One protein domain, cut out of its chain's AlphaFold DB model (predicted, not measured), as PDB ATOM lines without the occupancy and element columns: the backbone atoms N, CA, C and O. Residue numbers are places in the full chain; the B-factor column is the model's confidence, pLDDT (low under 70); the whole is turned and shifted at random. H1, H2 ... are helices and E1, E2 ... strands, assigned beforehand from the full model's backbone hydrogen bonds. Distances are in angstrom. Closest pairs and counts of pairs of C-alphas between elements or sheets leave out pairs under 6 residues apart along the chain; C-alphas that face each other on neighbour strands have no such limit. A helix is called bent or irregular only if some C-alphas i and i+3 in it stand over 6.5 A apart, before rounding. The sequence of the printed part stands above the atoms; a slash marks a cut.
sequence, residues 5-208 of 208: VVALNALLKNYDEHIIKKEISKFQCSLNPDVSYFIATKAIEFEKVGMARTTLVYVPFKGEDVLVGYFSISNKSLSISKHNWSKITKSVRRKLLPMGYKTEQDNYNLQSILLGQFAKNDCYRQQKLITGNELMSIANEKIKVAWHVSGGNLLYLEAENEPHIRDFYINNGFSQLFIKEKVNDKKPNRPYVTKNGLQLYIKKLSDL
ATOM      1  N   VAL A   5      57.203 -26.893  12.963       97.94
ATOM      2  CA  VAL A   5      56.055 -26.450  12.158       97.94
ATOM      3  C   VAL A   5      54.772 -26.584  12.971       97.94
ATOM      4  O   VAL A   5      54.323 -27.696  13.251       97.94
ATOM      5  N   VAL A   6      54.160 -25.454  13.318       97.44
ATOM      6  CA  VAL A   6      53.043 -25.392  14.266       97.44
ATOM      7  C   VAL A   6      51.831 -24.722  13.624       97.44
ATOM      8  O   VAL A   6      51.932 -23.648  13.039       97.44
ATOM      9  N   ALA A   7      50.658 -25.342  13.737       97.94
ATOM     10  CA  ALA A   7      49.410 -24.726  13.294       97.94
ATOM     11  C   ALA A   7      48.920 -23.704  14.336       97.94
ATOM     12  O   ALA A   7      48.869 -24.009  15.529       97.94
ATOM     13  N   LEU A   8      48.524 -22.504  13.902       98.25
ATOM     14  CA  LEU A   8      48.079 -21.437  14.806       98.25
ATOM     15  C   LEU A   8      46.835 -21.858  15.606       98.25
ATOM     16  O   LEU A   8      46.750 -21.588  16.802       98.25
ATOM     17  N   ASN A   9      45.910 -22.601  14.995       96.50
ATOM     18  CA  ASN A   9      44.762 -23.163  15.712       96.50
ATOM     19  C   ASN A   9      45.142 -24.144  16.835       96.50
ATOM     20  O   ASN A   9      44.386 -24.279  17.792       96.50
ATOM     21  N   ALA A  10      46.276 -24.842  16.730       96.81
ATOM     22  CA  ALA A  10      46.760 -25.725  17.782       96.81
ATOM     23  C   ALA A  10      47.308 -24.903  18.952       96.81
ATOM     24  O   ALA A  10      47.031 -25.238  20.099       96.81
ATOM     25  N   LEU A  11      48.003 -23.794  18.684       96.94
ATOM     26  CA  LEU A  11      48.428 -22.871  19.738       96.94
ATOM     27  C   LEU A  11      47.224 -22.267  20.463       96.94
ATOM     28  O   LEU A  11      47.159 -22.352  21.684       96.94
ATOM     29  N   LEU A  12      46.237 -21.755  19.720       97.06
ATOM     30  CA  LEU A  12      45.027 -21.129  20.279       97.06
ATOM     31  C   LEU A  12      44.186 -22.071  21.157       97.06
ATOM     32  O   LEU A  12      43.366 -21.602  21.938       97.06
ATOM     33  N   LYS A  13      44.360 -23.393  21.030       96.06
ATOM     34  CA  LYS A  13      43.705 -24.390  21.891       96.06
ATOM     35  C   LYS A  13      44.449 -24.650  23.200       96.06
ATOM     36  O   LYS A  13      43.828 -25.114  24.148       96.06
ATOM     37  N   ASN A  14      45.761 -24.426  23.224       96.38
ATOM     38  CA  ASN A  14      46.636 -24.847  24.319       96.38
ATOM     39  C   ASN A  14      47.205 -23.674  25.129       96.38
ATOM     40  O   ASN A  14      47.679 -23.885  26.240       96.38
ATOM     41  N   TYR A  15      47.169 -22.452  24.592       96.56
ATOM     42  CA  TYR A  15      47.736 -21.264  25.225       96.56
ATOM     43  C   TYR A  15      46.783 -20.073  25.141       96.56
ATOM     44  O   TYR A  15      45.902 -20.016  24.283       96.56
ATOM     45  N   ASP A  16      47.003 -19.100  26.025       97.19
ATOM     46  CA  ASP A  16      46.251 -17.851  26.048       97.19
ATOM     47  C   ASP A  16      46.460 -17.042  24.754       97.19
ATOM     48  O   ASP A  16      47.582 -16.834  24.278       97.19
ATOM     49  N   GLU A  17      45.356 -16.566  24.180       96.88
ATOM     50  CA  GLU A  17      45.350 -15.832  22.917       96.88
ATOM     51  C   GLU A  17      46.162 -14.536  22.970       96.88
ATOM     52  O   GLU A  17      46.826 -14.195  21.991       96.88
ATOM     53  N   HIS A  18      46.137 -13.813  24.090       96.62
ATOM     54  CA  HIS A  18      46.895 -12.577  24.247       96.62
ATOM     55  C   HIS A  18      48.403 -12.856  24.206       96.62
ATOM     56  O   HIS A  18      49.151 -12.097  23.582       96.62
ATOM     57  N   ILE A  19      48.852 -13.972  24.797       96.19
ATOM     58  CA  ILE A  19      50.252 -14.416  24.715       96.19
ATOM     59  C   ILE A  19      50.620 -14.736  23.262       96.19
ATOM     60  O   ILE A  19      51.594 -14.192  22.743       96.19
ATOM     61  N   ILE A  20      49.813 -15.552  22.576       97.00
ATOM     62  CA  ILE A  20      50.060 -15.928  21.175       97.00
ATOM     63  C   ILE A  20      50.110 -14.686  20.284       97.00
ATOM     64  O   ILE A  20      51.038 -14.527  19.491       97.00
ATOM     65  N   LYS A  21      49.134 -13.782  20.433       97.06
ATOM     66  CA  LYS A  21      49.050 -12.542  19.662       97.06
ATOM     67  C   LYS A  21      50.292 -11.683  19.868       97.06
ATOM     68  O   LYS A  21      50.846 -11.188  18.888       97.06
ATOM     69  N   LYS A  22      50.749 -11.526  21.114       95.94
ATOM     70  CA  LYS A  22      51.970 -10.779  21.435       95.94
ATOM     71  C   LYS A  22      53.199 -11.382  20.752       95.94
ATOM     72  O   LYS A  22      54.012 -10.629  20.224       95.94
ATOM     73  N   GLU A  23      53.322 -12.706  20.732       94.69
ATOM     74  CA  GLU A  23      54.454 -13.391  20.102       94.69
ATOM     75  C   GLU A  23      54.444 -13.261  18.575       94.69
ATOM     76  O   GLU A  23      55.429 -12.808  17.991       94.69
ATOM     77  N   ILE A  24      53.329 -13.575  17.909       96.12
ATOM     78  CA  ILE A  24      53.265 -13.521  16.437       96.12
ATOM     79  C   ILE A  24      53.312 -12.087  15.894       96.12
ATOM     80  O   ILE A  24      53.766 -11.876  14.772       96.12
ATOM     81  N   SER A  25      52.916 -11.087  16.691       95.62
ATOM     82  CA  SER A  25      53.009  -9.666  16.312       95.62
ATOM     83  C   SER A  25      54.451  -9.151  16.238       95.62
ATOM     84  O   SER A  25      54.676  -8.066  15.710       95.62
ATOM     85  N   LYS A  26      55.438  -9.909  16.737       94.31
ATOM     86  CA  LYS A  26      56.867  -9.600  16.553       94.31
ATOM     87  C   LYS A  26      57.356  -9.907  15.135       94.31
ATOM     88  O   LYS A  26      58.471  -9.529  14.791       94.31
ATOM     89  N   PHE A  27      56.568 -10.623  14.331       96.56
ATOM     90  CA  PHE A  27      56.908 -10.926  12.946       96.56
ATOM     91  C   PHE A  27      57.024  -9.643  12.117       96.56
ATOM     92  O   PHE A  27      56.149  -8.779  12.176       96.56
ATOM     93  N   GLN A  28      58.075  -9.544  11.302       94.69
ATOM     94  CA  GLN A  28      58.280  -8.408  10.410       94.69
ATOM     95  C   GLN A  28      58.550  -8.869   8.980       94.69
ATOM     96  O   GLN A  28      59.327  -9.788   8.737       94.69
ATOM     97  N   CYS A  29      57.945  -8.180   8.021       93.56
ATOM     98  CA  CYS A  29      58.250  -8.265   6.602       93.56
ATOM     99  C   CYS A  29      58.279  -6.842   6.038       93.56
ATOM    100  O   CYS A  29      57.249  -6.189   5.890       93.56
ATOM    101  N   SER A  30      59.487  -6.356   5.770       86.75
ATOM    102  CA  SER A  30      59.762  -5.004   5.276       86.75
ATOM    103  C   SER A  30      59.324  -4.811   3.827       86.75
ATOM    104  O   SER A  30      58.909  -3.720   3.451       86.75
ATOM    105  N   LEU A  31      59.396  -5.873   3.022       83.94
ATOM    106  CA  LEU A  31      59.046  -5.837   1.601       83.94
ATOM    107  C   LEU A  31      57.535  -5.842   1.361       83.94
ATOM    108  O   LEU A  31      57.092  -5.367   0.325       83.94
ATOM    109  N   ASN A  32      56.754  -6.372   2.303       86.38
ATOM    110  CA  ASN A  32      55.302  -6.401   2.208       86.38
ATOM    111  C   ASN A  32      54.679  -6.170   3.603       86.38
ATOM    112  O   ASN A  32      54.566  -7.102   4.408       86.38
ATOM    113  N   PRO A  33      54.283  -4.923   3.915       89.75
ATOM    114  CA  PRO A  33      53.640  -4.591   5.184       89.75
ATOM    115  C   PRO A  33      52.303  -5.308   5.412       89.75
ATOM    116  O   PRO A  33      51.978  -5.603   6.564       89.75
ATOM    117  N   ASP A  34      51.558  -5.641   4.352       91.38
ATOM    118  CA  ASP A  34      50.250  -6.307   4.453       91.38
ATOM    119  C   ASP A  34      50.369  -7.705   5.063       91.38
ATOM    120  O   ASP A  34      49.522  -8.117   5.856       91.38
ATOM    121  N   VAL A  35      51.454  -8.416   4.760       93.44
ATOM    122  CA  VAL A  35      51.803  -9.695   5.391       93.44
ATOM    123  C   VAL A  35      51.986  -9.510   6.904       93.44
ATOM    124  O   VAL A  35      51.377 -10.220   7.707       93.44
ATOM    125  N   SER A  36      52.790  -8.525   7.318       95.06
ATOM    126  CA  SER A  36      53.028  -8.250   8.745       95.06
ATOM    127  C   SER A  36      51.731  -7.860   9.461       95.06
ATOM    128  O   SER A  36      51.436  -8.343  10.557       95.06
ATOM    129  N   TYR A  37      50.911  -7.034   8.811       96.31
ATOM    130  CA  TYR A  37      49.595  -6.653   9.303       96.31
ATOM    131  C   TYR A  37      48.666  -7.865   9.440       96.31
ATOM    132  O   TYR A  37      48.000  -8.015  10.469       96.31
ATOM    133  N   PHE A  38      48.634  -8.755   8.445       97.56
ATOM    134  CA  PHE A  38      47.778  -9.937   8.453       97.56
ATOM    135  C   PHE A  38      48.061 -10.824   9.663       97.56
ATOM    136  O   PHE A  38      47.127 -11.173  10.385       97.56
ATOM    137  N   ILE A  39      49.321 -11.190   9.913       97.25
ATOM    138  CA  ILE A  39      49.640 -12.100  11.021       97.25
ATOM    139  C   ILE A  39      49.346 -11.468  12.388       97.25
ATOM    140  O   ILE A  39      48.808 -12.143  13.265       97.25
ATOM    141  N   ALA A  40      49.609 -10.168  12.546       95.88
ATOM    142  CA  ALA A  40      49.382  -9.452  13.799       95.88
ATOM    143  C   ALA A  40      47.892  -9.195  14.102       95.88
ATOM    144  O   ALA A  40      47.490  -9.134  15.268       95.88
ATOM    145  N   THR A  41      47.058  -9.024  13.067       95.81
ATOM    146  CA  THR A  41      45.679  -8.528  13.241       95.81
ATOM    147  C   THR A  41      44.586  -9.456  12.718       95.81
ATOM    148  O   THR A  41      43.515  -9.502  13.316       95.81
ATOM    149  N   LYS A  42      44.829 -10.214  11.642       97.88
ATOM    150  CA  LYS A  42      43.804 -10.998  10.927       97.88
ATOM    151  C   LYS A  42      43.933 -12.502  11.082       97.88
ATOM    152  O   LYS A  42      42.911 -13.182  11.077       97.88
ATOM    153  N   ALA A  43      45.140 -13.034  11.256       98.00
ATOM    154  CA  ALA A  43      45.360 -14.479  11.288       98.00
ATOM    155  C   ALA A  43      44.515 -15.184  12.362       98.00
ATOM    156  O   ALA A  43      43.871 -16.186  12.064       98.00
ATOM    157  N   ILE A  44      44.450 -14.634  13.581       98.25
ATOM    158  CA  ILE A  44      43.646 -15.202  14.677       98.25
ATOM    159  C   ILE A  44      42.142 -15.102  14.380       98.25
ATOM    160  O   ILE A  44      41.413 -16.068  14.594       98.25
ATOM    161  N   GLU A  45      41.669 -13.965  13.858       97.81
ATOM    162  CA  GLU A  45      40.260 -13.796  13.471       97.81
ATOM    163  C   GLU A  45      39.867 -14.852  12.433       97.81
ATOM    164  O   GLU A  45      38.865 -15.548  12.595       97.81
ATOM    165  N   PHE A  46      40.704 -15.035  11.408       98.12
ATOM    166  CA  PHE A  46      40.466 -15.979  10.320       98.12
ATOM    167  C   PHE A  46      40.495 -17.434  10.796       98.12
ATOM    168  O   PHE A  46      39.707 -18.240  10.300       98.12
ATOM    169  N   GLU A  47      41.341 -17.768  11.774       97.44
ATOM    170  CA  GLU A  47      41.350 -19.089  12.412       97.44
ATOM    171  C   GLU A  47      40.039 -19.374  13.147       97.44
ATOM    172  O   GLU A  47      39.456 -20.452  12.982       97.44
ATOM    173  N   LYS A  48      39.547 -18.402  13.927       96.56
ATOM    174  CA  LYS A  48      38.319 -18.538  14.722       96.56
ATOM    175  C   LYS A  48      37.089 -18.767  13.852       96.56
ATOM    176  O   LYS A  48      36.289 -19.645  14.156       96.56
ATOM    177  N   VAL A  49      36.955 -18.015  12.758       96.56
ATOM    178  CA  VAL A  49      35.809 -18.147  11.839       96.56
ATOM    179  C   VAL A  49      36.028 -19.186  10.733       96.56
ATOM    180  O   VAL A  49      35.170 -19.363   9.873       96.56
ATOM    181  N   GLY A  50      37.178 -19.866  10.720       95.31
ATOM    182  CA  GLY A  50      37.497 -20.901   9.734       95.31
ATOM    183  C   GLY A  50      37.714 -20.390   8.306       95.31
ATOM    184  O   GLY A  50      37.633 -21.177   7.367       95.31
ATOM    185  N   MET A  51      38.004 -19.097   8.124       96.31
ATOM    186  CA  MET A  51      38.278 -18.508   6.805       96.31
ATOM    187  C   MET A  51      39.645 -18.914   6.248       96.31
ATOM    188  O   MET A  51      39.801 -19.035   5.033       96.31
ATOM    189  N   ALA A  52      40.636 -19.124   7.115       97.75
ATOM    190  CA  ALA A  52      41.963 -19.592   6.729       97.75
ATOM    191  C   ALA A  52      42.612 -20.399   7.859       97.75
ATOM    192  O   ALA A  52      42.227 -20.278   9.022       97.75
ATOM    193  N   ARG A  53      43.611 -21.209   7.501       97.88
ATOM    194  CA  ARG A  53      44.500 -21.911   8.430       97.88
ATOM    195  C   ARG A  53      45.921 -21.407   8.240       97.88
ATOM    196  O   ARG A  53      46.459 -21.465   7.136       97.88
ATOM    197  N   THR A  54      46.516 -20.925   9.319       98.69
ATOM    198  CA  THR A  54      47.848 -20.330   9.362       98.69
ATOM    199  C   THR A  54      48.819 -21.303  10.015       98.69
ATOM    200  O   THR A  54      48.576 -21.820  11.105       98.69
ATOM    201  N   THR A  55      49.935 -21.555   9.341       98.75
ATOM    202  CA  THR A  55      51.034 -22.374   9.851       98.75
ATOM    203  C   THR A  55      52.237 -21.486  10.116       98.75
ATOM    204  O   THR A  55      52.657 -20.719   9.250       98.75
ATOM    205  N   LEU A  56      52.780 -21.609  11.319       98.56
ATOM    206  CA  LEU A  56      53.949 -20.903  11.814       98.56
ATOM    207  C   LEU A  56      55.157 -21.841  11.760       98.56
ATOM    208  O   LEU A  56      55.047 -23.022  12.097       98.56
ATOM    209  N   VAL A  57      56.306 -21.326  11.332       98.50
ATOM    210  CA  VAL A  57      57.551 -22.091  11.222       98.50
ATOM    211  C   VAL A  57      58.586 -21.489  12.157       98.50
ATOM    212  O   VAL A  57      59.013 -20.349  11.967       98.50
ATOM    213  N   TYR A  58      58.985 -22.270  13.154       97.81
ATOM    214  CA  TYR A  58      59.974 -21.900  14.156       97.81
ATOM    215  C   TYR A  58      61.291 -22.642  13.944       97.81
ATOM    216  O   TYR A  58      61.328 -23.717  13.337       97.81
ATOM    217  N   VAL A  59      62.377 -22.068  14.454       96.94
ATOM    218  CA  VAL A  59      63.683 -22.724  14.517       96.94
ATOM    219  C   VAL A  59      64.374 -22.393  15.845       96.94
ATOM    220  O   VAL A  59      64.274 -21.242  16.282       96.94
ATOM    221  N   PRO A  60      65.118 -23.332  16.455       95.62
ATOM    222  CA  PRO A  60      65.940 -23.023  17.619       95.62
ATOM    223  C   PRO A  60      67.067 -22.046  17.257       95.62
ATOM    224  O   PRO A  60      67.908 -22.330  16.400       95.62
ATOM    225  N   PHE A  61      67.122 -20.902  17.933       95.06
ATOM    226  CA  PHE A  61      68.151 -19.887  17.749       95.06
ATOM    227  C   PHE A  61      68.496 -19.215  19.079       95.06
ATOM    228  O   PHE A  61      67.647 -18.623  19.733       95.06
ATOM    229  N   LYS A  62      69.775 -19.283  19.477       94.06
ATOM    230  CA  LYS A  62      70.292 -18.681  20.723       94.06
ATOM    231  C   LYS A  62      69.525 -19.089  21.997       94.06
ATOM    232  O   LYS A  62      69.393 -18.290  22.915       94.06
ATOM    233  N   GLY A  63      69.075 -20.342  22.064       92.06
ATOM    234  CA  GLY A  63      68.389 -20.893  23.239       92.06
ATOM    235  C   GLY A  63      66.872 -20.688  23.258       92.06
ATOM    236  O   GLY A  63      66.233 -21.139  24.200       92.06
ATOM    237  N   GLU A  64      66.295 -20.072  22.224       93.06
ATOM    238  CA  GLU A  64      64.851 -19.850  22.091       93.06
ATOM    239  C   GLU A  64      64.348 -20.327  20.722       93.06
ATOM    240  O   GLU A  64      65.094 -20.321  19.741       93.06
ATOM    241  N   ASP A  65      63.076 -20.719  20.632       93.62
ATOM    242  CA  ASP A  65      62.426 -20.993  19.347       93.62
ATOM    243  C   ASP A  65      61.927 -19.685  18.733       93.62
ATOM    244  O   ASP A  65      61.036 -19.021  19.265       93.62
ATOM    245  N   VAL A  66      62.482 -19.315  17.579       96.44
ATOM    246  CA  VAL A  66      62.152 -18.056  16.906       96.44
ATOM    247  C   VAL A  66      61.291 -18.283  15.671       96.44
ATOM    248  O   VAL A  66      61.537 -19.200  14.892       96.44
ATOM    249  N   LEU A  67      60.283 -17.431  15.468       97.50
ATOM    250  CA  LEU A  67      59.401 -17.487  14.301       97.50
ATOM    251  C   LEU A  67      60.154 -17.002  13.056       97.50
ATOM    252  O   LEU A  67      60.393 -15.804  12.905       97.50
ATOM    253  N   VAL A  68      60.512 -17.912  12.149       97.75
ATOM    254  CA  VAL A  68      61.323 -17.604  10.955       97.75
ATOM    255  C   VAL A  68      60.493 -17.420   9.684       97.75
ATOM    256  O   VAL A  68      60.968 -16.832   8.711       97.75
ATOM    257  N   GLY A  69      59.242 -17.873   9.680       98.12
ATOM    258  CA  GLY A  69      58.335 -17.734   8.545       98.12
ATOM    259  C   GLY A  69      56.926 -18.205   8.871       98.12
ATOM    260  O   GLY A  69      56.699 -18.887   9.871       98.12
ATOM    261  N   TYR A  70      55.975 -17.854   8.015       98.62
ATOM    262  CA  TYR A  70      54.624 -18.390   8.085       98.62
ATOM    263  C   TYR A  70      53.981 -18.448   6.702       98.62
ATOM    264  O   TYR A  70      54.413 -17.796   5.747       98.62
ATOM    265  N   PHE A  71      52.906 -19.218   6.613       98.75
ATOM    266  CA  PHE A  71      52.001 -19.187   5.475       98.75
ATOM    267  C   PHE A  71      50.565 -19.423   5.933       98.75
ATOM    268  O   PHE A  71      50.320 -19.999   6.994       98.75
ATOM    269  N   SER A  72      49.602 -18.965   5.137       98.62
ATOM    270  CA  SER A  72      48.178 -19.154   5.404       98.62
ATOM    271  C   SER A  72      47.467 -19.664   4.161       98.62
ATOM    272  O   SER A  72      47.646 -19.123   3.066       98.62
ATOM    273  N   ILE A  73      46.668 -20.714   4.338       98.31
ATOM    274  CA  ILE A  73      45.911 -21.360   3.267       98.31
ATOM    275  C   ILE A  73      44.413 -21.274   3.535       98.31
ATOM    276  O   ILE A  73      43.968 -21.287   4.682       98.31
ATOM    277  N   SER A  74      43.616 -21.215   2.473       97.19
ATOM    278  CA  SER A  74      42.154 -21.268   2.567       97.19
ATOM    279  C   SER A  74      41.571 -22.164   1.480       97.19
ATOM    280  O   SER A  74      42.080 -22.211   0.359       97.19
ATOM    281  N   ASN A  75      40.490 -22.874   1.806       93.75
ATOM    282  CA  ASN A  75      39.708 -23.620   0.822       93.75
ATOM    283  C   ASN A  75      38.763 -22.649   0.102       93.75
ATOM    284  O   ASN A  75      37.586 -22.527   0.440       93.75
ATOM    285  N   LYS A  76      39.318 -21.877  -0.832       93.94
ATOM    286  CA  LYS A  76      38.608 -20.834  -1.568       93.94
ATOM    287  C   LYS A  76      38.681 -21.140  -3.053       93.94
ATOM    288  O   LYS A  76      39.762 -21.193  -3.626       93.94
ATOM    289  N   SER A  77      37.528 -21.293  -3.698       93.62
ATOM    290  CA  SER A  77      37.476 -21.495  -5.146       93.62
ATOM    291  C   SER A  77      38.012 -20.276  -5.896       93.62
ATOM    292  O   SER A  77      37.630 -19.139  -5.593       93.62
ATOM    293  N   LEU A  78      38.808 -20.508  -6.938       95.88
ATOM    294  CA  LEU A  78      39.204 -19.454  -7.864       95.88
ATOM    295  C   LEU A  78      38.039 -19.171  -8.822       95.88
ATOM    296  O   LEU A  78      37.695 -20.010  -9.653       95.88
ATOM    297  N   SER A  79      37.446 -17.981  -8.717       95.69
ATOM    298  CA  SER A  79      36.364 -17.536  -9.600       95.69
ATOM    299  C   SER A  79      36.891 -16.592 -10.679       95.69
ATOM    300  O   SER A  79      37.422 -15.520 -10.381       95.69
ATOM    301  N   ILE A  80      36.732 -16.977 -11.944       96.31
ATOM    302  CA  ILE A  80      37.109 -16.172 -13.108       96.31
ATOM    303  C   ILE A  80      35.833 -15.632 -13.749       96.31
ATOM    304  O   ILE A  80      34.950 -16.396 -14.131       96.31
ATOM    305  N   SER A  81      35.739 -14.310 -13.905       95.81
ATOM    306  CA  SER A  81      34.541 -13.694 -14.483       95.81
ATOM    307  C   SER A  81      34.276 -14.164 -15.914       95.81
ATOM    308  O   SER A  81      35.228 -14.417 -16.655       95.81
ATOM    309  N   LYS A  82      33.009 -14.191 -16.357       95.75
ATOM    310  CA  LYS A  82      32.648 -14.465 -17.768       95.75
ATOM    311  C   LYS A  82      33.515 -13.666 -18.749       95.75
ATOM    312  O   LYS A  82      34.027 -14.202 -19.736       95.75
ATOM    313  N   HIS A  83      33.709 -12.380 -18.443       94.31
ATOM    314  CA  HIS A  83      34.520 -11.471 -19.246       94.31
ATOM    315  C   HIS A  83      35.975 -11.948 -19.356       94.31
ATOM    316  O   HIS A  83      36.471 -12.153 -20.465       94.31
ATOM    317  N   ASN A  84      36.648 -12.193 -18.226       95.69
ATOM    318  CA  ASN A  84      38.038 -12.650 -18.236       95.69
ATOM    319  C   ASN A  84      38.180 -14.075 -18.785       95.69
ATOM    320  O   ASN A  84      39.140 -14.360 -19.499       95.69
ATOM    321  N   TRP A  85      37.211 -14.954 -18.531       95.75
ATOM    322  CA  TRP A  85      37.189 -16.316 -19.059       95.75
ATOM    323  C   TRP A  85      37.206 -16.322 -20.591       95.75
ATOM    324  O   TRP A  85      37.939 -17.094 -21.207       95.75
ATOM    325  N   SER A  86      36.463 -15.406 -21.223       95.00
ATOM    326  CA  SER A  86      36.446 -15.267 -22.685       95.00
ATOM    327  C   SER A  86      37.805 -14.847 -23.275       95.00
ATOM    328  O   SER A  86      38.129 -15.214 -24.406       95.00
ATOM    329  N   LYS A  87      38.626 -14.144 -22.481       96.69
ATOM    330  CA  LYS A  87      39.980 -13.682 -22.825       96.69
ATOM    331  C   LYS A  87      41.071 -14.731 -22.580       96.69
ATOM    332  O   LYS A  87      42.196 -14.546 -23.046       96.69
ATOM    333  N   ILE A  88      40.764 -15.843 -21.907       96.06
ATOM    334  CA  ILE A  88      41.685 -16.980 -21.770       96.06
ATOM    335  C   ILE A  88      41.711 -17.779 -23.083       96.06
ATOM    336  O   ILE A  88      40.683 -18.063 -23.715       96.06
ATOM    337  N   THR A  89      42.909 -18.178 -23.509       94.31
ATOM    338  CA  THR A  89      43.101 -18.975 -24.727       94.31
ATOM    339  C   THR A  89      42.349 -20.309 -24.656       94.31
ATOM    340  O   THR A  89      42.134 -20.878 -23.585       94.31
ATOM    341  N   LYS A  90      41.944 -20.849 -25.815       93.50
ATOM    342  CA  LYS A  90      41.220 -22.134 -25.879       93.50
ATOM    343  C   LYS A  90      42.027 -23.286 -25.261       93.50
ATOM    344  O   LYS A  90      41.449 -24.145 -24.605       93.50
ATOM    345  N   SER A  91      43.349 -23.291 -25.442       93.44
ATOM    346  CA  SER A  91      44.239 -24.322 -24.898       93.44
ATOM    347  C   SER A  91      44.288 -24.305 -23.370       93.44
ATOM    348  O   SER A  91      44.198 -25.367 -22.759       93.44
ATOM    349  N   VAL A  92      44.382 -23.124 -22.752       93.56
ATOM    350  CA  VAL A  92      44.358 -22.984 -21.289       93.56
ATOM    351  C   VAL A  92      42.969 -23.308 -20.746       93.56
ATOM    352  O   VAL A  92      42.864 -24.107 -19.821       93.56
ATOM    353  N   ARG A  93      41.892 -22.805 -21.371       94.75
ATOM    354  CA  ARG A  93      40.520 -23.172 -20.975       94.75
ATOM    355  C   ARG A  93      40.294 -24.677 -21.008       94.75
ATOM    356  O   ARG A  93      39.762 -25.207 -20.050       94.75
ATOM    357  N   ARG A  94      40.760 -25.389 -22.038       94.69
ATOM    358  CA  ARG A  94      40.649 -26.857 -22.108       94.69
ATOM    359  C   ARG A  94      41.320 -27.572 -20.930       94.69
ATOM    360  O   ARG A  94      40.819 -28.603 -20.507       94.69
ATOM    361  N   LYS A  95      42.419 -27.029 -20.393       92.62
ATOM    362  CA  LYS A  95      43.075 -27.570 -19.189       92.62
ATOM    363  C   LYS A  95      42.295 -27.262 -17.908       92.62
ATOM    364  O   LYS A  95      42.296 -28.082 -17.004       92.62
ATOM    365  N   LEU A  96      41.656 -26.093 -17.839       93.12
ATOM    366  CA  LEU A  96      40.912 -25.627 -16.664       93.12
ATOM    367  C   LEU A  96      39.468 -26.149 -16.610       93.12
ATOM    368  O   LEU A  96      38.913 -26.276 -15.526       93.12
ATOM    369  N   LEU A  97      38.857 -26.457 -17.759       93.25
ATOM    370  CA  LEU A  97      37.467 -26.909 -17.851       93.25
ATOM    371  C   LEU A  97      37.181 -28.119 -16.934       93.25
ATOM    372  O   LEU A  97      36.257 -28.027 -16.133       93.25
ATOM    373  N   PRO A  98      37.992 -29.196 -16.930       90.75
ATOM    374  CA  PRO A  98      37.742 -30.351 -16.063       90.75
ATOM    375  C   PRO A  98      37.870 -30.066 -14.558       90.75
ATOM    376  O   PRO A  98      37.497 -30.902 -13.747       90.75
ATOM    377  N   MET A  99      38.430 -28.916 -14.171       91.75
ATOM    378  CA  MET A  99      38.758 -28.576 -12.781       91.75
ATOM    379  C   MET A  99      37.679 -27.719 -12.099       91.75
ATOM    380  O   MET A  99      37.870 -27.262 -10.969       91.75
ATOM    381  N   GLY A 100      36.579 -27.433 -12.794       92.69
ATOM    382  CA  GLY A 100      35.604 -26.450 -12.348       92.69
ATOM    383  C   GLY A 100      34.263 -26.548 -13.054       92.69
ATOM    384  O   GLY A 100      34.001 -27.480 -13.807       92.69
ATOM    385  N   TYR A 101      33.417 -25.557 -12.805       94.25
ATOM    386  CA  TYR A 101      32.072 -25.467 -13.359       94.25
ATOM    387  C   TYR A 101      31.692 -24.008 -13.621       94.25
ATOM    388  O   TYR A 101      32.284 -23.071 -13.078       94.25
ATOM    389  N   LYS A 102      30.687 -23.815 -14.474       95.88
ATOM    390  CA  LYS A 102      30.101 -22.500 -14.733       95.88
ATOM    391  C   LYS A 102      29.046 -22.194 -13.668       95.88
ATOM    392  O   LYS A 102      28.196 -23.039 -13.410       95.88
ATOM    393  N   THR A 103      29.100 -21.015 -13.058       94.88
ATOM    394  CA  THR A 103      28.097 -20.554 -12.087       94.88
ATOM    395  C   THR A 103      26.869 -19.971 -12.786       94.88
ATOM    396  O   THR A 103      26.903 -19.700 -13.987       94.88
ATOM    397  N   GLU A 104      25.805 -19.709 -12.023       93.50
ATOM    398  CA  GLU A 104      24.593 -19.034 -12.514       93.50
ATOM    399  C   GLU A 104      24.881 -17.628 -13.066       93.50
ATOM    400  O   GLU A 104      24.309 -17.220 -14.069       93.50
ATOM    401  N   GLN A 105      25.836 -16.906 -12.470       92.81
ATOM    402  CA  GLN A 105      26.303 -15.597 -12.951       92.81
ATOM    403  C   GLN A 105      27.302 -15.703 -14.121       92.81
ATOM    404  O   GLN A 105      28.035 -14.755 -14.403       92.81
ATOM    405  N   ASP A 106      27.372 -16.860 -14.784       92.69
ATOM    406  CA  ASP A 106      28.268 -17.164 -15.901       92.69
ATOM    407  C   ASP A 106      29.778 -17.069 -15.596       92.69
ATOM    408  O   ASP A 106      30.604 -17.087 -16.520       92.69
ATOM    409  N   ASN A 107      30.170 -17.004 -14.323       95.38
ATOM    410  CA  ASN A 107      31.575 -17.084 -13.933       95.38
ATOM    411  C   ASN A 107      32.061 -18.531 -14.036       95.38
ATOM    412  O   ASN A 107      31.276 -19.472 -13.957       95.38
ATOM    413  N   TYR A 108      33.366 -18.718 -14.203       96.31
ATOM    414  CA  TYR A 108      33.979 -20.036 -14.134       96.31
ATOM    415  C   TYR A 108      34.631 -20.229 -12.768       96.31
ATOM    416  O   TYR A 108      35.613 -19.553 -12.455       96.31
ATOM    417  N   ASN A 109      34.080 -21.132 -11.962       96.19
ATOM    418  CA  ASN A 109      34.593 -21.465 -10.639       96.19
ATOM    419  C   ASN A 109      35.462 -22.717 -10.714       96.19
ATOM    420  O   ASN A 109      35.009 -23.772 -11.151       96.19
ATOM    421  N   LEU A 110      36.698 -22.600 -10.245       95.62
ATOM    422  CA  LEU A 110      37.665 -23.687 -10.126       95.62
ATOM    423  C   LEU A 110      37.773 -24.074  -8.652       95.62
ATOM    424  O   LEU A 110      37.959 -23.202  -7.799       95.62
ATOM    425  N   GLN A 111      37.632 -25.364  -8.346       93.44
ATOM    426  CA  GLN A 111      37.820 -25.853  -6.979       93.44
ATOM    427  C   GLN A 111      39.309 -25.819  -6.633       93.44
ATOM    428  O   GLN A 111      40.115 -26.523  -7.256       93.44
ATOM    429  N   SER A 112      39.659 -24.995  -5.646       96.06
ATOM    430  CA  SER A 112      41.043 -24.607  -5.409       96.06
ATOM    431  C   SER A 112      41.372 -24.425  -3.931       96.06
ATOM    432  O   SER A 112      40.511 -24.074  -3.127       96.06
ATOM    433  N   ILE A 113      42.657 -24.570  -3.616       97.69
ATOM    434  CA  ILE A 113      43.271 -24.062  -2.390       97.69
ATOM    435  C   ILE A 113      43.966 -22.743  -2.736       97.69
ATOM    436  O   ILE A 113      44.695 -22.653  -3.724       97.69
ATOM    437  N   LEU A 114      43.739 -21.713  -1.927       97.88
ATOM    438  CA  LEU A 114      44.444 -20.437  -2.007       97.88
ATOM    439  C   LEU A 114      45.599 -20.443  -1.004       97.88
ATOM    440  O   LEU A 114      45.346 -20.555   0.196       97.88
ATOM    441  N   LEU A 115      46.833 -20.248  -1.476       98.56
ATOM    442  CA  LEU A 115      47.950 -19.793  -0.645       98.56
ATOM    443  C   LEU A 115      47.843 -18.270  -0.523       98.56
ATOM    444  O   LEU A 115      48.303 -17.528  -1.387       98.56
ATOM    445  N   GLY A 116      47.126 -17.819   0.505       97.00
ATOM    446  CA  GLY A 116      46.738 -16.415   0.651       97.00
ATOM    447  C   GLY A 116      47.825 -15.551   1.272       97.00
ATOM    448  O   GLY A 116      47.847 -14.351   1.038       97.00
ATOM    449  N   GLN A 117      48.700 -16.156   2.073       97.38
ATOM    450  CA  GLN A 117      49.817 -15.481   2.725       97.38
ATOM    451  C   GLN A 117      51.034 -16.396   2.718       97.38
ATOM    452  O   GLN A 117      50.901 -17.598   2.955       97.38
ATOM    453  N   PHE A 118      52.208 -15.826   2.471       97.75
ATOM    454  CA  PHE A 118      53.476 -16.545   2.450       97.75
ATOM    455  C   PHE A 118      54.615 -15.559   2.692       97.75
ATOM    456  O   PHE A 118      54.831 -14.668   1.872       97.75
ATOM    457  N   ALA A 119      55.346 -15.705   3.797       97.19
ATOM    458  CA  ALA A 119      56.454 -14.804   4.083       97.19
ATOM    459  C   ALA A 119      57.479 -15.358   5.067       97.19
ATOM    460  O   ALA A 119      57.179 -16.158   5.955       97.19
ATOM    461  N   LYS A 120      58.700 -14.841   4.933       97.00
ATOM    462  CA  LYS A 120      59.787 -15.027   5.892       97.00
ATOM    463  C   LYS A 120      59.847 -13.851   6.855       97.00
ATOM    464  O   LYS A 120      59.515 -12.733   6.474       97.00
ATOM    465  N   ASN A 121      60.323 -14.115   8.065       97.06
ATOM    466  CA  ASN A 121      60.537 -13.077   9.058       97.06
ATOM    467  C   ASN A 121      61.860 -12.343   8.792       97.06
ATOM    468  O   ASN A 121      62.946 -12.923   8.908       97.06
ATOM    469  N   ASP A 122      61.775 -11.060   8.461       95.62
ATOM    470  CA  ASP A 122      62.923 -10.210   8.162       95.62
ATOM    471  C   ASP A 122      63.788  -9.910   9.394       95.62
ATOM    472  O   ASP A 122      64.973  -9.607   9.225       95.62
ATOM    473  N   CYS A 123      63.273 -10.096  10.619       94.00
ATOM    474  CA  CYS A 123      64.082 -10.007  11.843       94.00
ATOM    475  C   CYS A 123      65.303 -10.944  11.812       94.00
ATOM    476  O   CYS A 123      66.319 -10.656  12.443       94.00
ATOM    477  N   TYR A 124      65.219 -12.045  11.054       94.50
ATOM    478  CA  TYR A 124      66.270 -13.062  10.944       94.50
ATOM    479  C   TYR A 124      66.907 -13.130   9.548       94.50
ATOM    480  O   TYR A 124      67.560 -14.118   9.190       94.50
ATOM    481  N   ARG A 125      66.732 -12.080   8.730       92.19
ATOM    482  CA  ARG A 125      67.215 -12.041   7.340       92.19
ATOM    483  C   ARG A 125      68.732 -12.202   7.239       92.19
ATOM    484  O   ARG A 125      69.204 -12.877   6.326       92.19
ATOM    485  N   GLN A 126      69.484 -11.617   8.173       94.19
ATOM    486  CA  GLN A 126      70.951 -11.671   8.175       94.19
ATOM    487  C   GLN A 126      71.484 -13.048   8.580       94.19
ATOM    488  O   GLN A 126      72.480 -13.521   8.043       94.19
ATOM    489  N   GLN A 127      70.785 -13.714   9.496       95.94
ATOM    490  CA  GLN A 127      71.139 -15.027  10.024       95.94
ATOM    491  C   GLN A 127      70.788 -16.154   9.050       95.94
ATOM    492  O   GLN A 127      71.295 -17.260   9.206       95.94
ATOM    493  N   LYS A 128      69.937 -15.879   8.047       94.88
ATOM    494  CA  LYS A 128      69.522 -16.835   7.009       94.88
ATOM    495  C   LYS A 128      68.981 -18.141   7.604       94.88
ATOM    496  O   LYS A 128      69.263 -19.219   7.096       94.88
ATOM    497  N   LEU A 129      68.178 -18.026   8.666       96.69
ATOM    498  CA  LEU A 129      67.628 -19.178   9.393       96.69
ATOM    499  C   LEU A 129      66.655 -20.028   8.558       96.69
ATOM    500  O   LEU A 129      66.408 -21.180   8.895       96.69
ATOM    501  N   ILE A 130      66.097 -19.461   7.482       97.50
ATOM    502  CA  ILE A 130      65.264 -20.172   6.509       97.50
ATOM    503  C   ILE A 130      65.342 -19.508   5.125       97.50
ATOM    504  O   ILE A 130      65.344 -18.276   4.978       97.50
ATOM    505  N   THR A 131      65.384 -20.323   4.076       97.00
ATOM    506  CA  THR A 131      65.252 -19.887   2.681       97.00
ATOM    507  C   THR A 131      63.788 -19.877   2.234       97.00
ATOM    508  O   THR A 131      62.923 -20.519   2.822       97.00
ATOM    509  N   GLY A 132      63.476 -19.133   1.165       97.19
ATOM    510  CA  GLY A 132      62.113 -19.133   0.616       97.19
ATOM    511  C   GLY A 132      61.689 -20.517   0.113       97.19
ATOM    512  O   GLY A 132      60.541 -20.905   0.293       97.19
ATOM    513  N   ASN A 133      62.623 -21.280  -0.460       98.06
ATOM    514  CA  ASN A 133      62.347 -22.620  -0.979       98.06
ATOM    515  C   ASN A 133      62.101 -23.634   0.145       98.06
ATOM    516  O   ASN A 133      61.199 -24.452   0.013       98.06
ATOM    517  N   GLU A 134      62.824 -23.556   1.268       98.31
ATOM    518  CA  GLU A 134      62.528 -24.390   2.445       98.31
ATOM    519  C   GLU A 134      61.128 -24.090   2.995       98.31
ATOM    520  O   GLU A 134      60.344 -25.011   3.215       98.31
ATOM    521  N   LEU A 135      60.765 -22.807   3.128       98.62
ATOM    522  CA  LEU A 135      59.420 -22.421   3.565       98.62
ATOM    523  C   LEU A 135      58.337 -22.895   2.580       98.62
ATOM    524  O   LEU A 135      57.279 -23.353   3.007       98.62
ATOM    525  N   MET A 136      58.597 -22.821   1.270       98.62
ATOM    526  CA  MET A 136      57.679 -23.320   0.240       98.62
ATOM    527  C   MET A 136      57.564 -24.845   0.264       98.62
ATOM    528  O   MET A 136      56.471 -25.370   0.074       98.62
ATOM    529  N   SER A 137      58.652 -25.566   0.546       98.19
ATOM    530  CA  SER A 137      58.621 -27.020   0.725       98.19
ATOM    531  C   SER A 137      57.699 -27.404   1.882       98.19
ATOM    532  O   SER A 137      56.795 -28.217   1.702       98.19
ATOM    533  N   ILE A 138      57.847 -26.738   3.033       98.56
ATOM    534  CA  ILE A 138      56.973 -26.941   4.200       98.56
ATOM    535  C   ILE A 138      55.514 -26.598   3.850       98.56
ATOM    536  O   ILE A 138      54.590 -27.323   4.228       98.56
ATOM    537  N   ALA A 139      55.288 -25.507   3.110       98.69
ATOM    538  CA  ALA A 139      53.951 -25.122   2.666       98.69
ATOM    539  C   ALA A 139      53.320 -26.183   1.755       98.69
ATOM    540  O   ALA A 139      52.174 -26.568   1.982       98.69
ATOM    541  N   ASN A 140      54.065 -26.701   0.777       98.38
ATOM    542  CA  ASN A 140      53.598 -27.745  -0.133       98.38
ATOM    543  C   ASN A 140      53.210 -29.020   0.625       98.38
ATOM    544  O   ASN A 140      52.147 -29.572   0.355       98.38
ATOM    545  N   GLU A 141      53.997 -29.445   1.617       97.88
ATOM    546  CA  GLU A 141      53.661 -30.600   2.460       97.88
ATOM    547  C   GLU A 141      52.330 -30.404   3.197       97.88
ATOM    548  O   GLU A 141      51.461 -31.280   3.173       97.88
ATOM    549  N   LYS A 142      52.115 -29.233   3.814       97.94
ATOM    550  CA  LYS A 142      50.850 -28.940   4.507       97.94
ATOM    551  C   LYS A 142      49.671 -28.786   3.547       97.94
ATOM    552  O   LYS A 142      48.579 -29.261   3.858       97.94
ATOM    553  N   ILE A 143      49.878 -28.176   2.381       98.19
ATOM    554  CA  ILE A 143      48.851 -28.064   1.337       98.19
ATOM    555  C   ILE A 143      48.482 -29.447   0.806       98.19
ATOM    556  O   ILE A 143      47.303 -29.705   0.596       98.19
ATOM    557  N   LYS A 144      49.448 -30.354   0.641       97.62
ATOM    558  CA  LYS A 144      49.209 -31.732   0.202       97.62
ATOM    559  C   LYS A 144      48.348 -32.499   1.201       97.62
ATOM    560  O   LYS A 144      47.373 -33.128   0.801       97.62
ATOM    561  N   VAL A 145      48.636 -32.377   2.499       96.50
ATOM    562  CA  VAL A 145      47.776 -32.942   3.555       96.50
ATOM    563  C   VAL A 145      46.363 -32.358   3.480       96.50
ATOM    564  O   VAL A 145      45.395 -33.114   3.481       96.50
ATOM    565  N   ALA A 146      46.230 -31.032   3.367       95.31
ATOM    566  CA  ALA A 146      44.924 -30.388   3.240       95.31
ATOM    567  C   ALA A 146      44.166 -30.880   1.996       95.31
ATOM    568  O   ALA A 146      43.004 -31.253   2.103       95.31
ATOM    569  N   TRP A 147      44.842 -30.960   0.850       96.50
ATOM    570  CA  TRP A 147      44.293 -31.430  -0.418       96.50
ATOM    571  C   TRP A 147      43.778 -32.867  -0.344       96.50
ATOM    572  O   TRP A 147      42.664 -33.130  -0.792       96.50
ATOM    573  N   HIS A 148      44.535 -33.784   0.263       95.06
ATOM    574  CA  HIS A 148      44.095 -35.174   0.422       95.06
ATOM    575  C   HIS A 148      42.822 -35.305   1.267       95.06
ATOM    576  O   HIS A 148      42.069 -36.257   1.078       95.06
ATOM    577  N   VAL A 149      42.565 -34.351   2.164       93.88
ATOM    578  CA  VAL A 149      41.356 -34.326   2.996       93.88
ATOM    579  C   VAL A 149      40.206 -33.580   2.315       93.88
ATOM    580  O   VAL A 149      39.063 -34.024   2.385       93.88
ATOM    581  N   SER A 150      40.472 -32.439   1.673       89.25
ATOM    582  CA  SER A 150      39.430 -31.540   1.155       89.25
ATOM    583  C   SER A 150      39.074 -31.745  -0.316       89.25
ATOM    584  O   SER A 150      38.051 -31.234  -0.766       89.25
ATOM    585  N   GLY A 151      39.929 -32.417  -1.089       89.00
ATOM    586  CA  GLY A 151      39.845 -32.431  -2.547       89.00
ATOM    587  C   GLY A 151      40.200 -31.077  -3.177       89.00
ATOM    588  O   GLY A 151      40.807 -30.208  -2.545       89.00
ATOM    589  N   GLY A 152      39.840 -30.913  -4.453       89.12
ATOM    590  CA  GLY A 152      40.236 -29.785  -5.303       89.12
ATOM    591  C   GLY A 152      41.307 -30.172  -6.327       89.12
ATOM    592  O   GLY A 152      41.897 -31.248  -6.255       89.12
ATOM    593  N   ASN A 153      41.549 -29.296  -7.306       92.44
ATOM    594  CA  ASN A 153      42.485 -29.576  -8.409       92.44
ATOM    595  C   ASN A 153      43.611 -28.547  -8.545       92.44
ATOM    596  O   ASN A 153      44.623 -28.811  -9.200       92.44
ATOM    597  N   LEU A 154      43.436 -27.364  -7.957       96.25
ATOM    598  CA  LEU A 154      44.283 -26.213  -8.229       96.25
ATOM    599  C   LEU A 154      44.765 -25.557  -6.935       96.25
ATOM    600  O   LEU A 154      43.977 -25.259  -6.045       96.25
ATOM    601  N   LEU A 155      46.059 -25.287  -6.856       98.19
ATOM    602  CA  LEU A 155      46.642 -24.334  -5.927       98.19
ATOM    603  C   LEU A 155      46.788 -23.007  -6.664       98.19
ATOM    604  O   LEU A 155      47.281 -22.977  -7.795       98.19
ATOM    605  N   TYR A 156      46.379 -21.907  -6.050       98.12
ATOM    606  CA  TYR A 156      46.629 -20.587  -6.618       98.12
ATOM    607  C   TYR A 156      47.082 -19.590  -5.564       98.12
ATOM    608  O   TYR A 156      46.869 -19.782  -4.366       98.12
ATOM    609  N   LEU A 157      47.711 -18.527  -6.046       98.19
ATOM    610  CA  LEU A 157      48.092 -17.364  -5.261       98.19
ATOM    611  C   LEU A 157      47.992 -16.103  -6.113       98.19
ATOM    612  O   LEU A 157      47.985 -16.153  -7.348       98.19
ATOM    613  N   GLU A 158      47.912 -14.973  -5.428       96.88
ATOM    614  CA  GLU A 158      47.932 -13.645  -6.023       96.88
ATOM    615  C   GLU A 158      49.202 -12.941  -5.543       96.88
ATOM    616  O   GLU A 158      49.493 -12.966  -4.350       96.88
ATOM    617  N   ALA A 159      49.977 -12.353  -6.454       95.69
ATOM    618  CA  ALA A 159      51.242 -11.715  -6.104       95.69
ATOM    619  C   ALA A 159      51.455 -10.391  -6.837       95.69
ATOM    620  O   ALA A 159      50.907 -10.167  -7.918       95.69
ATOM    621  N   GLU A 160      52.272  -9.520  -6.254       94.31
ATOM    622  CA  GLU A 160      52.675  -8.259  -6.871       94.31
ATOM    623  C   GLU A 160      53.468  -8.496  -8.166       94.31
ATOM    624  O   GLU A 160      54.078  -9.551  -8.377       94.31
ATOM    625  N   ASN A 161      53.453  -7.501  -9.054       94.38
ATOM    626  CA  ASN A 161      54.166  -7.552 -10.327       94.38
ATOM    627  C   ASN A 161      55.656  -7.222 -10.154       94.38
ATOM    628  O   ASN A 161      56.148  -6.241 -10.705       94.38
ATOM    629  N   GLU A 162      56.363  -8.060  -9.407       94.31
ATOM    630  CA  GLU A 162      57.786  -7.892  -9.129       94.31
ATOM    631  C   GLU A 162      58.600  -9.050  -9.726       94.31
ATOM    632  O   GLU A 162      58.251 -10.216  -9.498       94.31
ATOM    633  N   PRO A 163      59.701  -8.788 -10.464       95.31
ATOM    634  CA  PRO A 163      60.484  -9.839 -11.118       95.31
ATOM    635  C   PRO A 163      60.942 -10.940 -10.159       95.31
ATOM    636  O   PRO A 163      60.768 -12.118 -10.451       95.31
ATOM    637  N   HIS A 164      61.446 -10.571  -8.980       93.75
ATOM    638  CA  HIS A 164      61.946 -11.538  -8.003       93.75
ATOM    639  C   HIS A 164      60.836 -12.436  -7.423       93.75
ATOM    640  O   HIS A 164      61.079 -13.610  -7.148       93.75
ATOM    641  N   ILE A 165      59.614 -11.910  -7.276       94.75
ATOM    642  CA  ILE A 165      58.437 -12.662  -6.814       94.75
ATOM    643  C   ILE A 165      57.965 -13.619  -7.907       94.75
ATOM    644  O   ILE A 165      57.736 -14.804  -7.651       94.75
ATOM    645  N   ARG A 166      57.858 -13.114  -9.140       96.81
ATOM    646  CA  ARG A 166      57.501 -13.916 -10.311       96.81
ATOM    647  C   ARG A 166      58.461 -15.091 -10.471       96.81
ATOM    648  O   ARG A 166      58.015 -16.231 -10.577       96.81
ATOM    649  N   ASP A 167      59.760 -14.816 -10.469       97.88
ATOM    650  CA  ASP A 167      60.787 -15.827 -10.696       97.88
ATOM    651  C   ASP A 167      60.794 -16.852  -9.546       97.88
ATOM    652  O   ASP A 167      60.883 -18.053  -9.795       97.88
ATOM    653  N   PHE A 168      60.586 -16.416  -8.295       98.00
ATOM    654  CA  PHE A 168      60.429 -17.315  -7.149       98.00
ATOM    655  C   PHE A 168      59.263 -18.297  -7.322       98.00
ATOM    656  O   PHE A 168      59.450 -19.506  -7.161       98.00
ATOM    657  N   TYR A 169      58.066 -17.814  -7.668       98.19
ATOM    658  CA  TYR A 169      56.904 -18.693  -7.816       98.19
ATOM    659  C   TYR A 169      57.002 -19.596  -9.048       98.19
ATOM    660  O   TYR A 169      56.653 -20.775  -8.956       98.19
ATOM    661  N   ILE A 170      57.535 -19.099 -10.169       97.94
ATOM    662  CA  ILE A 170      57.784 -19.926 -11.360       97.94
ATOM    663  C   ILE A 170      58.764 -21.059 -11.033       97.94
ATOM    664  O   ILE A 170      58.481 -22.218 -11.337       97.94
ATOM    665  N   ASN A 171      59.860 -20.757 -10.333       98.00
ATOM    666  CA  ASN A 171      60.843 -21.761  -9.916       98.00
ATOM    667  C   ASN A 171      60.272 -22.784  -8.919       98.00
ATOM    668  O   ASN A 171      60.774 -23.900  -8.833       98.00
ATOM    669  N   ASN A 172      59.196 -22.442  -8.205       98.06
ATOM    670  CA  ASN A 172      58.464 -23.352  -7.317       98.06
ATOM    671  C   ASN A 172      57.289 -24.082  -8.013       98.06
ATOM    672  O   ASN A 172      56.439 -24.706  -7.361       98.06
ATOM    673  N   GLY A 173      57.250 -24.047  -9.348       97.62
ATOM    674  CA  GLY A 173      56.327 -24.822 -10.179       97.62
ATOM    675  C   GLY A 173      54.978 -24.153 -10.432       97.62
ATOM    676  O   GLY A 173      54.057 -24.808 -10.920       97.62
ATOM    677  N   PHE A 174      54.826 -22.867 -10.111       98.25
ATOM    678  CA  PHE A 174      53.636 -22.115 -10.491       98.25
ATOM    679  C   PHE A 174      53.731 -21.608 -11.931       98.25
ATOM    680  O   PHE A 174      54.793 -21.277 -12.448       98.25
ATOM    681  N   SER A 175      52.581 -21.489 -12.580       97.12
ATOM    682  CA  SER A 175      52.423 -20.834 -13.873       97.12
ATOM    683  C   SER A 175      51.660 -19.529 -13.697       97.12
ATOM    684  O   SER A 175      50.543 -19.523 -13.176       97.12
ATOM    685  N   GLN A 176      52.227 -18.424 -14.173       97.56
ATOM    686  CA  GLN A 176      51.515 -17.151 -14.255       97.56
ATOM    687  C   GLN A 176      50.409 -17.241 -15.318       97.56
ATOM    688  O   GLN A 176      50.652 -17.679 -16.449       97.56
ATOM    689  N   LEU A 177      49.183 -16.829 -14.986       97.00
ATOM    690  CA  LEU A 177      48.082 -16.844 -15.945       97.00
ATOM    691  C   LEU A 177      48.162 -15.622 -16.866       97.00
ATOM    692  O   LEU A 177      48.039 -14.488 -16.415       97.00
ATOM    693  N   PHE A 178      48.281 -15.860 -18.171       96.81
ATOM    694  CA  PHE A 178      48.201 -14.818 -19.193       96.81
ATOM    695  C   PHE A 178      46.862 -14.856 -19.927       96.81
ATOM    696  O   PHE A 178      46.348 -15.922 -20.287       96.81
ATOM    697  N   ILE A 179      46.320 -13.671 -20.197       97.38
ATOM    698  CA  ILE A 179      45.083 -13.481 -20.951       97.38
ATOM    699  C   ILE A 179      45.301 -12.514 -22.106       97.38
ATOM    700  O   ILE A 179      46.302 -11.803 -22.191       97.38
ATOM    701  N   LYS A 180      44.351 -12.512 -23.031       97.31
ATOM    702  CA  LYS A 180      44.281 -11.499 -24.075       97.31
ATOM    703  C   LYS A 180      43.773 -10.181 -23.497       97.31
ATOM    704  O   LYS A 180      42.871 -10.177 -22.660       97.31
ATOM    705  N   GLU A 181      44.288  -9.064 -23.976       94.31
ATOM    706  CA  GLU A 181      43.761  -7.744 -23.656       94.31
ATOM    707  C   GLU A 181      42.365  -7.577 -24.262       94.31
ATOM    708  O   GLU A 181      41.401  -7.278 -23.539       94.31
ATOM    709  N   LYS A 182      42.236  -7.897 -25.555       92.88
ATOM    710  CA  LYS A 182      40.982  -7.940 -26.312       92.88
ATOM    711  C   LYS A 182      40.680  -9.372 -26.751       92.88
ATOM    712  O   LYS A 182      41.567 -10.145 -27.091       92.88
ATOM    713  N   VAL A 183      39.401  -9.746 -26.792       88.38
ATOM    714  CA  VAL A 183      38.970 -11.126 -27.121       88.38
ATOM    715  C   VAL A 183      39.526 -11.604 -28.476       88.38
ATOM    716  O   VAL A 183      39.901 -12.776 -28.624       88.38
ATOM    717  N   ASN A 184      39.652 -10.674 -29.426       90.38
ATOM    718  CA  ASN A 184      40.089 -10.927 -30.798       90.38
ATOM    719  C   ASN A 184      41.616 -11.008 -30.967       90.38
ATOM    720  O   ASN A 184      42.074 -11.366 -32.050       90.38
ATOM    721  N   ASP A 185      42.412 -10.742 -29.923       93.00
ATOM    722  CA  ASP A 185      43.871 -10.833 -30.027       93.00
ATOM    723  C   ASP A 185      44.304 -12.266 -30.369       93.00
ATOM    724  O   ASP A 185      43.735 -13.253 -29.882       93.00
ATOM    725  N   LYS A 186      45.337 -12.409 -31.208       90.38
ATOM    726  CA  LYS A 186      45.828 -13.728 -31.649       90.38
ATOM    727  C   LYS A 186      46.464 -14.521 -30.506       90.38
ATOM    728  O   LYS A 186      46.304 -15.738 -30.430       90.38
ATOM    729  N   LYS A 187      47.178 -13.831 -29.618       93.25
ATOM    730  CA  LYS A 187      47.942 -14.406 -28.506       93.25
ATOM    731  C   LYS A 187      47.628 -13.644 -27.216       93.25
ATOM    732  O   LYS A 187      47.257 -12.475 -27.294       93.25
ATOM    733  N   PRO A 188      47.739 -14.292 -26.048       94.75
ATOM    734  CA  PRO A 188      47.669 -13.572 -24.789       94.75
ATOM    735  C   PRO A 188      48.882 -12.633 -24.686       94.75
ATOM    736  O   PRO A 188      49.982 -12.997 -25.095       94.75
ATOM    737  N   ASN A 189      48.653 -11.423 -24.195       95.25
ATOM    738  CA  ASN A 189      49.600 -10.301 -24.246       95.25
ATOM    739  C   ASN A 189      49.715  -9.561 -22.909       95.25
ATOM    740  O   ASN A 189      50.515  -8.639 -22.796       95.25
ATOM    741  N   ARG A 190      48.960  -9.976 -21.884       95.50
ATOM    742  CA  ARG A 190      49.103  -9.435 -20.533       95.50
ATOM    743  C   ARG A 190      48.841 -10.482 -19.449       95.50
ATOM    744  O   ARG A 190      48.047 -11.403 -19.672       95.50
ATOM    745  N   PRO A 191      49.441 -10.326 -18.261       96.50
ATOM    746  CA  PRO A 191      49.059 -11.094 -17.085       96.50
ATOM    747  C   PRO A 191      47.582 -10.884 -16.728       96.50
ATOM    748  O   PRO A 191      47.014  -9.799 -16.905       96.50
ATOM    749  N   TYR A 192      46.954 -11.932 -16.204       97.00
ATOM    750  CA  TYR A 192      45.689 -11.808 -15.497       97.00
ATOM    751  C   TYR A 192      45.925 -11.001 -14.222       97.00
ATOM    752  O   TYR A 192      46.768 -11.374 -13.408       97.00
ATOM    753  N   VAL A 193      45.146  -9.937 -14.044       96.12
ATOM    754  CA  VAL A 193      45.161  -9.098 -12.843       96.12
ATOM    755  C   VAL A 193      43.846  -9.304 -12.098       96.12
ATOM    756  O   VAL A 193      42.770  -9.234 -12.698       96.12
ATOM    757  N   THR A 194      43.940  -9.632 -10.814       93.69
ATOM    758  CA  THR A 194      42.814  -9.906  -9.922       93.69
ATOM    759  C   THR A 194      42.152  -8.593  -9.507       93.69
ATOM    760  O   THR A 194      42.632  -7.502  -9.818       93.69
ATOM    761  N   LYS A 195      41.024  -8.674  -8.794       90.00
ATOM    762  CA  LYS A 195      40.331  -7.472  -8.297       90.00
ATOM    763  C   LYS A 195      41.191  -6.650  -7.328       90.00
ATOM    764  O   LYS A 195      40.940  -5.462  -7.182       90.00
ATOM    765  N   ASN A 196      42.198  -7.276  -6.722       89.31
ATOM    766  CA  ASN A 196      43.122  -6.649  -5.782       89.31
ATOM    767  C   ASN A 196      44.330  -5.999  -6.481       89.31
ATOM    768  O   ASN A 196      45.260  -5.575  -5.812       89.31
ATOM    769  N   GLY A 197      44.368  -5.966  -7.820       93.56
ATOM    770  CA  GLY A 197      45.517  -5.436  -8.565       93.56
ATOM    771  C   GLY A 197      46.717  -6.387  -8.642       93.56
ATOM    772  O   GLY A 197      47.749  -6.027  -9.200       93.56
ATOM    773  N   LEU A 198      46.579  -7.616  -8.139       96.06
ATOM    774  CA  LEU A 198      47.642  -8.619  -8.092       96.06
ATOM    775  C   LEU A 198      47.598  -9.553  -9.303       96.06
ATOM    776  O   LEU A 198      46.556  -9.755  -9.924       96.06
ATOM    777  N   GLN A 199      48.728 -10.160  -9.641       97.62
ATOM    778  CA  GLN A 199      48.831 -11.133 -10.722       97.62
ATOM    779  C   GLN A 199      48.538 -12.547 -10.229       97.62
ATOM    780  O   GLN A 199      48.949 -12.938  -9.140       97.62
ATOM    781  N   LEU A 200      47.836 -13.323 -11.053       98.19
ATOM    782  CA  LEU A 200      47.397 -14.669 -10.694       98.19
ATOM    783  C   LEU A 200      48.412 -15.736 -11.117       98.19
ATOM    784  O   LEU A 200      48.760 -15.846 -12.296       98.19
ATOM    785  N   TYR A 201      48.792 -16.580 -10.163       98.38
ATOM    786  CA  TYR A 201      49.649 -17.744 -10.366       98.38
ATOM    787  C   TYR A 201      48.894 -19.012  -9.982       98.38
ATOM    788  O   TYR A 201      48.194 -19.044  -8.971       98.38
ATOM    789  N   ILE A 202      49.034 -20.059 -10.792       97.44
ATOM    790  CA  ILE A 202      48.329 -21.330 -10.615       97.44
ATOM    791  C   ILE A 202      49.293 -22.513 -10.699       97.44
ATOM    792  O   ILE A 202      50.236 -22.502 -11.487       97.44
ATOM    793  N   LYS A 203      49.031 -23.555  -9.920       96.62
ATOM    794  CA  LYS A 203      49.757 -24.828  -9.908       96.62
ATOM    795  C   LYS A 203      48.736 -25.947  -9.738       96.62
ATOM    796  O   LYS A 203      47.758 -25.771  -9.014       96.62
ATOM    797  N   LYS A 204      48.893 -27.085 -10.417       95.50
ATOM    798  CA  LYS A 204      47.993 -28.214 -10.143       95.50
ATOM    799  C   LYS A 204      48.360 -28.810  -8.792       95.50
ATOM    800  O   LYS A 204      49.539 -28.964  -8.493       95.50
ATOM    801  N   LEU A 205      47.360 -29.191  -8.006       95.75
ATOM    802  CA  LEU A 205      47.614 -29.873  -6.734       95.75
ATOM    803  C   LEU A 205      48.295 -31.237  -6.946       95.75
ATOM    804  O   LEU A 205      49.098 -31.641  -6.119       95.75
ATOM    805  N   SER A 206      48.070 -31.876  -8.100       94.38
ATOM    806  CA  SER A 206      48.768 -33.101  -8.520       94.38
ATOM    807  C   SER A 206      50.279 -32.955  -8.691       94.38
ATOM    808  O   SER A 206      50.967 -33.966  -8.779       94.38
ATOM    809  N   ASP A 207      50.779 -31.723  -8.781       93.81
ATOM    810  CA  ASP A 207      52.194 -31.423  -9.002       93.81
ATOM    811  C   ASP A 207      52.911 -31.091  -7.666       93.81
ATOM    812  O   ASP A 207      54.005 -30.518  -7.677       93.81
ATOM    813  N   LEU A 208      52.268 -31.374  -6.518       90.69
ATOM    814  CA  LEU A 208      52.805 -31.227  -5.155       90.69
ATOM    815  C   LEU A 208      53.376 -32.532  -4.583       90.69
ATOM    816  O   LEU A 208      52.798 -33.628  -4.780       90.69
TER     817      LEU A 208
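This is residues 5 to 208 of the 208 residues of an uncharacterized protein of Lactiplantibacillus plantarum (UniProt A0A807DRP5). A twisted six-stranded sheet curls round H6 on one face, with H7 on that face too, while H3 covers part of the other face and H1 and H2 pack on H3. Towards one end of the long axis sits a small head, the three short strands E4, E6 and E5 with H4 and H5; the hairpin of E2 and E3 reaches to the other end. The printed part has 204 residues, of mixed class, in the order E1 H1 H2 H3 E2 E3 E4 H4 H5 E5 E6 E7 H6 E8 H7 E9. The large sheet, E1 E2 E3 E7 E8 E9, is mixed; the small one, E4 E6 E5, is antiparallel. The whole is compact, with a radius of gyration of the C-alphas of 18.2 A, and elongated, spanning 61 by 34 by 27 A.

Find C-alpha 5 at (56.055, -26.450, 12.158), where E1, residues 5 to 7, begins. Next come H1, 8 to 14, H2, 17 to 24, and H3, 33 to 48, 22.8 A long and irregular, with C-alphas 41 and 44 7.1 A apart. E2, 53 to 61, covers 25.5 A and E3, 64 to 74, 30.0 A, bending by 52 degrees at residue 68. Then read E4, 78 to 80, H4, 82 to 87, H5, 90 to 99, only just irregular with C-alphas 95 and 98 6.8 A apart, E5, 100 to 102, and E6, 108 to 110. E7, 112 to 120, covers 23.9 A and H6, 132 to 150, 25.9 A. E8, 154 to 159, H7, 163 to 171, and E9, 199 to 204, follow; E9 ends at C-alpha 204, (47.993, -28.214, -10.143).

In the large sheet, look for N 6 and O 56 of E1 and E2, 2.9 A, N 55 and O 71 of E2 and E3, 2.8 A, N 72 and O 117 of E3 and E7, 2.9 A, N 113 and O 154 of the parallel E7 and E8, 2.8 A, and N 155 and O 203 of E8 and E9, 2.8 A. Helices on both faces make three layers, H6 and H7 on one face and H3 on the other. E7, H6, E8 is a strand-helix-strand unit, two parallel neighbours joined through a helix, with a right-handed crossover; the C-alphas of Lys 120 and Gly 132, the closest of E7 and H6, are 7.1 A apart. H3 is over E2, E3 and E7 at a height over the sheet of 9.4 A. It touches H1, at Asn 9 and Glu 47, 6.3 A between C-alphas, and makes a helical hairpin with H2, at Ile 24 and Ala 40, 6.2 A. H7 is over E8 and E9, along the strands at 6 degrees to E9 on the local plane. In the small sheet, find N 78 and O 110 of E4 and E6, 3.0 A, and N 101 and O 109 of the hairpin E5 and E6, 2.9 A; H4 and H5 only graze this sheet. E4, H4, H5, E5 is a split unit, with E6 between its strands, also right-handed. O i to N i+4 pairs are within hydrogen-bond range throughout H1, H2, H6 and H7, and in 9 of 12 in H3, 1 of 2 in H4 and 4 of 6 in H5.

The two C-alphas farthest apart, those of Gly 63 and Asn 184, are 61.8 A apart. The printed part has no cut. The links E7 to H6, 11 residues, and H7 to E9, 27 residues, are long. No printed residue is under 70 in pLDDT.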